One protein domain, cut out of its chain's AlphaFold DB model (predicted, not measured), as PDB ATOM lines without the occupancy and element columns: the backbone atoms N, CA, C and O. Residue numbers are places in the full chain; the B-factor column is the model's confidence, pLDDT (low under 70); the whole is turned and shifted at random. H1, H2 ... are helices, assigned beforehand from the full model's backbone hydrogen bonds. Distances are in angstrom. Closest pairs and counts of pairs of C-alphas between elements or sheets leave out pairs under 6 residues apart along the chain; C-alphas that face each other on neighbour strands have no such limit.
ATOM      1  N   GLN A  73     -40.394 -24.739 -33.183       91.81
ATOM      2  CA  GLN A  73     -39.797 -23.418 -33.157       91.81
ATOM      3  C   GLN A  73     -38.560 -23.385 -34.059       91.81
ATOM      4  O   GLN A  73     -37.923 -24.414 -34.277       91.81
ATOM      5  N   PRO A  74     -38.144 -22.208 -34.556       91.88
ATOM      6  CA  PRO A  74     -36.908 -22.079 -35.328       91.88
ATOM      7  C   PRO A  74     -35.659 -22.606 -34.603       91.88
ATOM      8  O   PRO A  74     -34.730 -23.056 -35.266       91.88
ATOM      9  N   CYS A  75     -35.638 -22.569 -33.262       91.38
ATOM     10  CA  CYS A  75     -34.547 -23.095 -32.435       91.38
ATOM     11  C   CYS A  75     -34.475 -24.628 -32.390       91.38
ATOM     12  O   CYS A  75     -33.438 -25.161 -32.009       91.38
ATOM     13  N   ASP A  76     -35.531 -25.326 -32.816       90.31
ATOM     14  CA  ASP A  76     -35.566 -26.793 -32.886       90.31
ATOM     15  C   ASP A  76     -34.860 -27.328 -34.145       90.31
ATOM     16  O   ASP A  76     -34.741 -28.538 -34.336       90.31
ATOM     17  N   PHE A  77     -34.404 -26.436 -35.029       90.12
ATOM     18  CA  PHE A  77     -33.722 -26.776 -36.272       90.12
ATOM     19  C   PHE A  77     -32.281 -26.273 -36.248       90.12
ATOM     20  O   PHE A  77     -31.997 -25.156 -35.830       90.12
ATOM     21  N   GLU A  78     -31.374 -27.063 -36.820       90.81
ATOM     22  CA  GLU A  78     -29.954 -26.707 -36.947       90.81
ATOM     23  C   GLU A  78     -29.725 -25.422 -37.769       90.81
ATOM     24  O   GLU A  78     -28.742 -24.706 -37.585       90.81
ATOM     25  N   ASN A  79     -30.630 -25.115 -38.703       92.12
ATOM     26  CA  ASN A  79     -30.524 -23.948 -39.573       92.12
ATOM     27  C   ASN A  79     -31.910 -23.395 -39.925       92.12
ATOM     28  O   ASN A  79     -32.836 -24.152 -40.224       92.12
ATOM     29  N   GLU A  80     -32.026 -22.070 -40.026       92.81
ATOM     30  CA  GLU A  80     -33.233 -21.374 -40.486       92.81
ATOM     31  C   GLU A  80     -33.712 -21.866 -41.869       92.81
ATOM     32  O   GLU A  80     -34.909 -21.894 -42.159       92.81
ATOM     33  N   ARG A  81     -32.794 -22.317 -42.735       88.25
ATOM     34  CA  ARG A  81     -33.147 -22.923 -44.032       88.25
ATOM     35  C   ARG A  81     -33.947 -24.217 -43.878       88.25
ATOM     36  O   ARG A  81     -34.865 -24.440 -44.665       88.25
ATOM     37  N   LEU A  82     -33.615 -25.045 -42.887       88.38
ATOM     38  CA  LEU A  82     -34.343 -26.282 -42.598       88.38
ATOM     39  C   LEU A  82     -35.720 -25.972 -42.016       88.38
ATOM     40  O   LEU A  82     -36.694 -26.577 -42.449       88.38
ATOM     41  N   TYR A  83     -35.816 -24.968 -41.141       92.44
ATOM     42  CA  TYR A  83     -37.098 -24.479 -40.634       92.44
ATOM     43  C   TYR A  83     -38.018 -24.006 -41.772       92.44
ATOM     44  O   TYR A  83     -39.159 -24.449 -41.894       92.44
ATOM     45  N   ARG A  84     -37.506 -23.171 -42.687       93.06
ATOM     46  CA  ARG A  84     -38.275 -22.709 -43.856       93.06
ATOM     47  C   ARG A  84     -38.685 -23.864 -44.775       93.06
ATOM     48  O   ARG A  84     -39.813 -23.878 -45.260       93.06
ATOM     49  N   ALA A  85     -37.798 -24.832 -45.007       89.12
ATOM     50  CA  ALA A  85     -38.120 -26.022 -45.796       89.12
ATOM     51  C   ALA A  85     -39.206 -26.877 -45.124       89.12
ATOM     52  O   ALA A  85     -40.138 -27.314 -45.796       89.12
ATOM     53  N   TYR A  86     -39.126 -27.056 -43.802       91.06
ATOM     54  CA  TYR A  86     -40.134 -27.753 -43.011       91.06
ATOM     55  C   TYR A  86     -41.517 -27.106 -43.167       91.06
ATOM     56  O   TYR A  86     -42.477 -27.813 -43.465       91.06
ATOM     57  N   LEU A  87     -41.619 -25.774 -43.068       92.50
ATOM     58  CA  LEU A  87     -42.889 -25.061 -43.259       92.50
ATOM     59  C   LEU A  87     -43.497 -25.313 -44.645       92.50
ATOM     60  O   LEU A  87     -44.690 -25.586 -44.756       92.50
ATOM     61  N   VAL A  88     -42.676 -25.284 -45.700       91.88
ATOM     62  CA  VAL A  88     -43.133 -25.566 -47.073       91.88
ATOM     63  C   VAL A  88     -43.606 -27.014 -47.210       91.88
ATOM     64  O   VAL A  88     -44.633 -27.261 -47.837       91.88
ATOM     65  N   ILE A  89     -42.895 -27.970 -46.610       89.31
ATOM     66  CA  ILE A  89     -43.271 -29.389 -46.640       89.31
ATOM     67  C   ILE A  89     -44.581 -29.620 -45.879       89.31
ATOM     68  O   ILE A  89     -45.446 -30.330 -46.388       89.31
ATOM     69  N   GLN A  90     -44.776 -28.996 -44.712       92.25
ATOM     70  CA  GLN A  90     -46.040 -29.100 -43.973       92.25
ATOM     71  C   GLN A  90     -47.204 -28.448 -44.729       92.25
ATOM     72  O   GLN A  90     -48.295 -29.014 -44.775       92.25
ATOM     73  N   GLN A  91     -46.976 -27.302 -45.376       92.50
ATOM     74  CA  GLN A  91     -47.993 -26.669 -46.215       92.50
ATOM     75  C   GLN A  91     -48.326 -27.530 -47.437       92.50
ATOM     76  O   GLN A  91     -49.486 -27.671 -47.799       92.50
ATOM     77  N   PHE A  92     -47.329 -28.144 -48.067       90.94
ATOM     78  CA  PHE A  92     -47.575 -29.071 -49.162       90.94
ATOM     79  C   PHE A  92     -48.351 -30.301 -48.675       90.94
ATOM     80  O   PHE A  92     -49.324 -30.705 -49.306       90.94
ATOM     81  N   ARG A  93     -47.992 -30.853 -47.513       92.06
ATOM     82  CA  ARG A  93     -48.688 -31.988 -46.899       92.06
ATOM     83  C   ARG A  93     -50.171 -31.699 -46.661       92.06
ATOM     84  O   ARG A  93     -50.983 -32.578 -46.925       92.06
ATOM     85  N   SER A  94     -50.545 -30.486 -46.244       92.06
ATOM     86  CA  SER A  94     -51.960 -30.129 -46.058       92.06
ATOM     87  C   SER A  94     -52.757 -30.056 -47.367       92.06
ATOM     88  O   SER A  94     -53.981 -30.163 -47.339       92.06
ATOM     89  N   THR A  95     -52.088 -29.929 -48.520       92.81
ATOM     90  CA  THR A  95     -52.742 -29.958 -49.841       92.81
ATOM     91  C   THR A  95     -52.951 -31.368 -50.394       92.81
ATOM     92  O   THR A  95     -53.704 -31.548 -51.351       92.81
ATOM     93  N   VAL A  96     -52.309 -32.385 -49.809       90.75
ATOM     94  CA  VAL A  96     -52.438 -33.772 -50.265       90.75
ATOM     95  C   VAL A  96     -53.713 -34.381 -49.683       90.75
ATOM     96  O   VAL A  96     -53.762 -34.771 -48.523       90.75
ATOM     97  N   THR A  97     -54.754 -34.489 -50.509       94.69
ATOM     98  CA  THR A  97     -56.058 -35.051 -50.108       94.69
ATOM     99  C   THR A  97     -56.116 -36.578 -50.175       94.69
ATOM    100  O   THR A  97     -56.961 -37.191 -49.530       94.69
ATOM    101  N   CYS A  98     -55.239 -37.214 -50.955       92.81
ATOM    102  CA  CYS A  98     -55.193 -38.666 -51.123       92.81
ATOM    103  C   CYS A  98     -53.746 -39.163 -51.106       92.81
ATOM    104  O   CYS A  98     -53.013 -38.988 -52.080       92.81
ATOM    105  N   ASP A  99     -53.367 -39.835 -50.022       92.94
ATOM    106  CA  ASP A  99     -52.077 -40.510 -49.873       92.94
ATOM    107  C   ASP A  99     -52.289 -42.012 -49.616       92.94
ATOM    108  O   ASP A  99     -52.256 -42.464 -48.471       92.94
ATOM    109  N   PRO A 100     -52.540 -42.810 -50.671       89.44
ATOM    110  CA  PRO A 100     -52.894 -44.223 -50.530       89.44
ATOM    111  C   PRO A 100     -51.763 -45.088 -49.958       89.44
ATOM    112  O   PRO A 100     -52.007 -46.229 -49.582       89.44
ATOM    113  N   MET A 101     -50.530 -44.572 -49.922       91.75
ATOM    114  CA  MET A 101     -49.365 -45.268 -49.374       91.75
ATOM    115  C   MET A 101     -48.912 -44.713 -48.015       91.75
ATOM    116  O   MET A 101     -47.956 -45.237 -47.449       91.75
ATOM    117  N   GLY A 102     -49.552 -43.660 -47.499       90.19
ATOM    118  CA  GLY A 102     -49.181 -43.039 -46.225       90.19
ATOM    119  C   GLY A 102     -47.777 -42.417 -46.204       90.19
ATOM    120  O   GLY A 102     -47.221 -42.199 -45.129       90.19
ATOM    121  N   VAL A 103     -47.177 -42.117 -47.361       87.69
ATOM    122  CA  VAL A 103     -45.813 -41.563 -47.435       87.69
ATOM    123  C   VAL A 103     -45.739 -40.195 -46.757       87.69
ATOM    124  O   VAL A 103     -44.801 -39.914 -46.017       87.69
ATOM    125  N   THR A 104     -46.746 -39.351 -46.951       88.81
ATOM    126  CA  THR A 104     -46.822 -38.011 -46.360       88.81
ATOM    127  C   THR A 104     -47.057 -38.038 -44.852       88.81
ATOM    128  O   THR A 104     -46.744 -37.062 -44.173       88.81
ATOM    129  N   GLN A 105     -47.558 -39.148 -44.294       87.88
ATOM    130  CA  GLN A 105     -47.655 -39.306 -42.841       87.88
ATOM    131  C   GLN A 105     -46.276 -39.417 -42.192       87.88
ATOM    132  O   GLN A 105     -46.092 -38.897 -41.098       87.88
ATOM    133  N   SER A 106     -45.288 -39.988 -42.893       85.31
ATOM    134  CA  SER A 106     -43.899 -40.048 -42.412       85.31
ATOM    135  C   SER A 106     -43.182 -38.693 -42.409       85.31
ATOM    136  O   SER A 106     -42.072 -38.580 -41.907       85.31
ATOM    137  N   TRP A 107     -43.803 -37.643 -42.959       87.31
ATOM    138  CA  TRP A 107     -43.238 -36.290 -42.986       87.31
ATOM    139  C   TRP A 107     -43.636 -35.465 -41.753       87.31
ATOM    140  O   TRP A 107     -43.601 -34.234 -41.782       87.31
ATOM    141  N   SER A 108     -44.070 -36.116 -40.674       82.88
ATOM    142  CA  SER A 108     -44.297 -35.483 -39.374       82.88
ATOM    143  C   SER A 108     -43.050 -35.555 -38.498       82.88
ATOM    144  O   SER A 108     -42.408 -36.597 -38.431       82.88
ATOM    145  N   GLY A 109     -42.782 -34.479 -37.762       80.31
ATOM    146  CA  GLY A 109     -41.660 -34.389 -36.829       80.31
ATOM    147  C   GLY A 109     -40.541 -33.482 -37.333       80.31
ATOM    148  O   GLY A 109     -40.365 -33.272 -38.533       80.31
ATOM    149  N   THR A 110     -39.814 -32.910 -36.380       72.94
ATOM    150  CA  THR A 110     -38.548 -32.184 -36.577       72.94
ATOM    151  C   THR A 110     -37.381 -33.128 -36.864       72.94
ATOM    152  O   THR A 110     -36.324 -32.682 -37.301       72.94
ATOM    153  N   ASP A 111     -37.580 -34.424 -36.625       62.84
ATOM    154  CA  ASP A 111     -36.503 -35.390 -36.509       62.84
ATOM    155  C   ASP A 111     -35.923 -35.845 -37.860       62.84
ATOM    156  O   ASP A 111     -36.546 -35.734 -38.924       62.84
ATOM    157  N   VAL A 112     -34.704 -36.383 -37.775       55.41
ATOM    158  CA  VAL A 112     -33.698 -36.700 -38.812       55.41
ATOM    159  C   VAL A 112     -34.229 -37.318 -40.120       55.41
ATOM    160  O   VAL A 112     -33.564 -37.256 -41.152       55.41
ATOM    161  N   GLN A 113     -35.437 -37.877 -40.152       63.94
ATOM    162  CA  GLN A 113     -36.060 -38.421 -41.363       63.94
ATOM    163  C   GLN A 113     -36.361 -37.350 -42.420       63.94
ATOM    164  O   GLN A 113     -36.103 -37.570 -43.608       63.94
ATOM    165  N   LEU A 114     -36.837 -36.169 -42.007       68.00
ATOM    166  CA  LEU A 114     -37.067 -35.054 -42.933       68.00
ATOM    167  C   LEU A 114     -35.733 -34.496 -43.443       68.00
ATOM    168  O   LEU A 114     -35.590 -34.187 -44.628       68.00
ATOM    169  N   GLN A 115     -34.731 -34.456 -42.562       64.94
ATOM    170  CA  GLN A 115     -33.346 -34.145 -42.904       64.94
ATOM    171  C   GLN A 115     -32.775 -35.160 -43.900       64.94
ATOM    172  O   GLN A 115     -32.164 -34.751 -44.874       64.94
ATOM    173  N   GLY A 116     -33.027 -36.460 -43.735       72.12
ATOM    174  CA  GLY A 116     -32.587 -37.507 -44.659       72.12
ATOM    175  C   GLY A 116     -33.242 -37.403 -46.037       72.12
ATOM    176  O   GLY A 116     -32.585 -37.643 -47.053       72.12
ATOM    177  N   LEU A 117     -34.510 -36.987 -46.098       72.25
ATOM    178  CA  LEU A 117     -35.220 -36.739 -47.354       72.25
ATOM    179  C   LEU A 117     -34.700 -35.474 -48.052       72.25
ATOM    180  O   LEU A 117     -34.429 -35.505 -49.253       72.25
ATOM    181  N   LEU A 118     -34.468 -34.396 -47.298       69.62
ATOM    182  CA  LEU A 118     -33.834 -33.172 -47.799       69.62
ATOM    183  C   LEU A 118     -32.382 -33.406 -48.229       69.62
ATOM    184  O   LEU A 118     -31.968 -32.897 -49.267       69.62
ATOM    185  N   LEU A 119     -31.623 -34.211 -47.489       69.50
ATOM    186  CA  LEU A 119     -30.238 -34.553 -47.798       69.50
ATOM    187  C   LEU A 119     -30.162 -35.472 -49.022       69.50
ATOM    188  O   LEU A 119     -29.301 -35.265 -49.870       69.50
ATOM    189  N   ARG A 120     -31.095 -36.422 -49.195       71.19
ATOM    190  CA  ARG A 120     -31.223 -37.201 -50.444       71.19
ATOM    191  C   ARG A 120     -31.607 -36.332 -51.632       71.19
ATOM    192  O   ARG A 120     -31.028 -36.502 -52.702       71.19
ATOM    193  N   ALA A 121     -32.541 -35.400 -51.452       69.06
ATOM    194  CA  ALA A 121     -32.925 -34.460 -52.500       69.06
ATOM    195  C   ALA A 121     -31.757 -33.531 -52.879       69.06
ATOM    196  O   ALA A 121     -31.517 -33.281 -54.060       69.06
ATOM    197  N   ALA A 122     -30.981 -33.070 -51.892       65.00
ATOM    198  CA  ALA A 122     -29.770 -32.285 -52.109       65.00
ATOM    199  C   ALA A 122     -28.668 -33.109 -52.799       65.00
ATOM    200  O   ALA A 122     -28.074 -32.639 -53.764       65.00
ATOM    201  N   ALA A 123     -28.455 -34.360 -52.386       64.44
ATOM    202  CA  ALA A 123     -27.477 -35.262 -52.995       64.44
ATOM    203  C   ALA A 123     -27.838 -35.644 -54.442       64.44
ATOM    204  O   ALA A 123     -26.955 -35.774 -55.286       64.44
ATOM    205  N   GLN A 124     -29.130 -35.767 -54.771       61.53
ATOM    206  CA  GLN A 124     -29.587 -35.966 -56.153       61.53
ATOM    207  C   GLN A 124     -29.330 -34.744 -57.044       61.53
ATOM    208  O   GLN A 124     -29.169 -34.897 -58.257       61.53
ATOM    209  N   ARG A 125     -29.237 -33.544 -56.458       59.12
ATOM    210  CA  ARG A 125     -28.922 -32.303 -57.176       59.12
ATOM    211  C   ARG A 125     -27.470 -32.251 -57.671       59.12
ATOM    212  O   ARG A 125     -27.220 -31.659 -58.717       59.12
ATOM    213  N   ASP A 126     -26.555 -32.946 -56.992       51.12
ATOM    214  CA  ASP A 126     -25.133 -33.070 -57.357       51.12
ATOM    215  C   ASP A 126     -24.791 -34.415 -58.024       51.12
ATOM    216  O   ASP A 126     -23.653 -34.891 -57.985       51.12
TER     217      ASP A 126
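Overview. This is residues 73 to 126 of the 307 residues of an uncharacterized protein of Zea mays (UniProt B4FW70). One long helix, H1, runs along the longest axis, and the chain folds back beside its second half through a loop to the short helix H2; residues 97 to 103, of which 103 belongs to H2, stick out. The third helix, H3, then heads off from near the middle of H1 at nearly a right angle, as an arm whose residues 119 to 125 stand free. The printed part has 54 residues with three named helices, H1, H2 and H3 in that order, and no named strand; its class is all helix. It is only just compact, close to loose, with a radius of gyration of the C-alphas of 11.8 A, and flat, spanning 31 by 29 by 16 A.

Arrangement. H1, residues 80 to 95, touches H2, residues 103 to 107, with its residues 89 to 93 alone; the closest C-alphas, those of Arg 93 and Thr 104, are 6.3 A apart. A short link of 7 residues joins these two helices. A tight link of 5 residues leads from H2 to H3, residues 113 to 125. H2 and H3 are close but not clearly touching, their closest C-alphas being those of Trp 107 and Leu 114, 6.3 A apart. H1 and H3 are also close but not clearly touching, with the C-alphas of Tyr 86 and Leu 114 closest at 7.9 A. The lines of H1 and H3 are about perpendicular, at 79 degrees. In H3 every O i to N i+4 pair is within hydrogen-bond range; in H1 11 of 12 are, and in H2 0 of 1, beside 2 of 2 O i to N i+3 pairs.

Along the chain. H1 begins at C-alpha 80 (-33.233, -21.374, -40.486) and is 23.3 A long from first to last C-alpha. H2 measures 7.4 A. H3 measures 18.4 A and ends at C-alpha 125 (-28.922, -32.303, -57.176).

Size, cuts and confidence. The two C-alphas farthest apart, those of Cys 75 and Pro 100, are 33.3 A apart. The printed part has no cut, and no link between its helices is long. The model's mean pLDDT over the printed part is 82.5; residues 111 to 115, 118 to 119 and 121 to 126 are under 70.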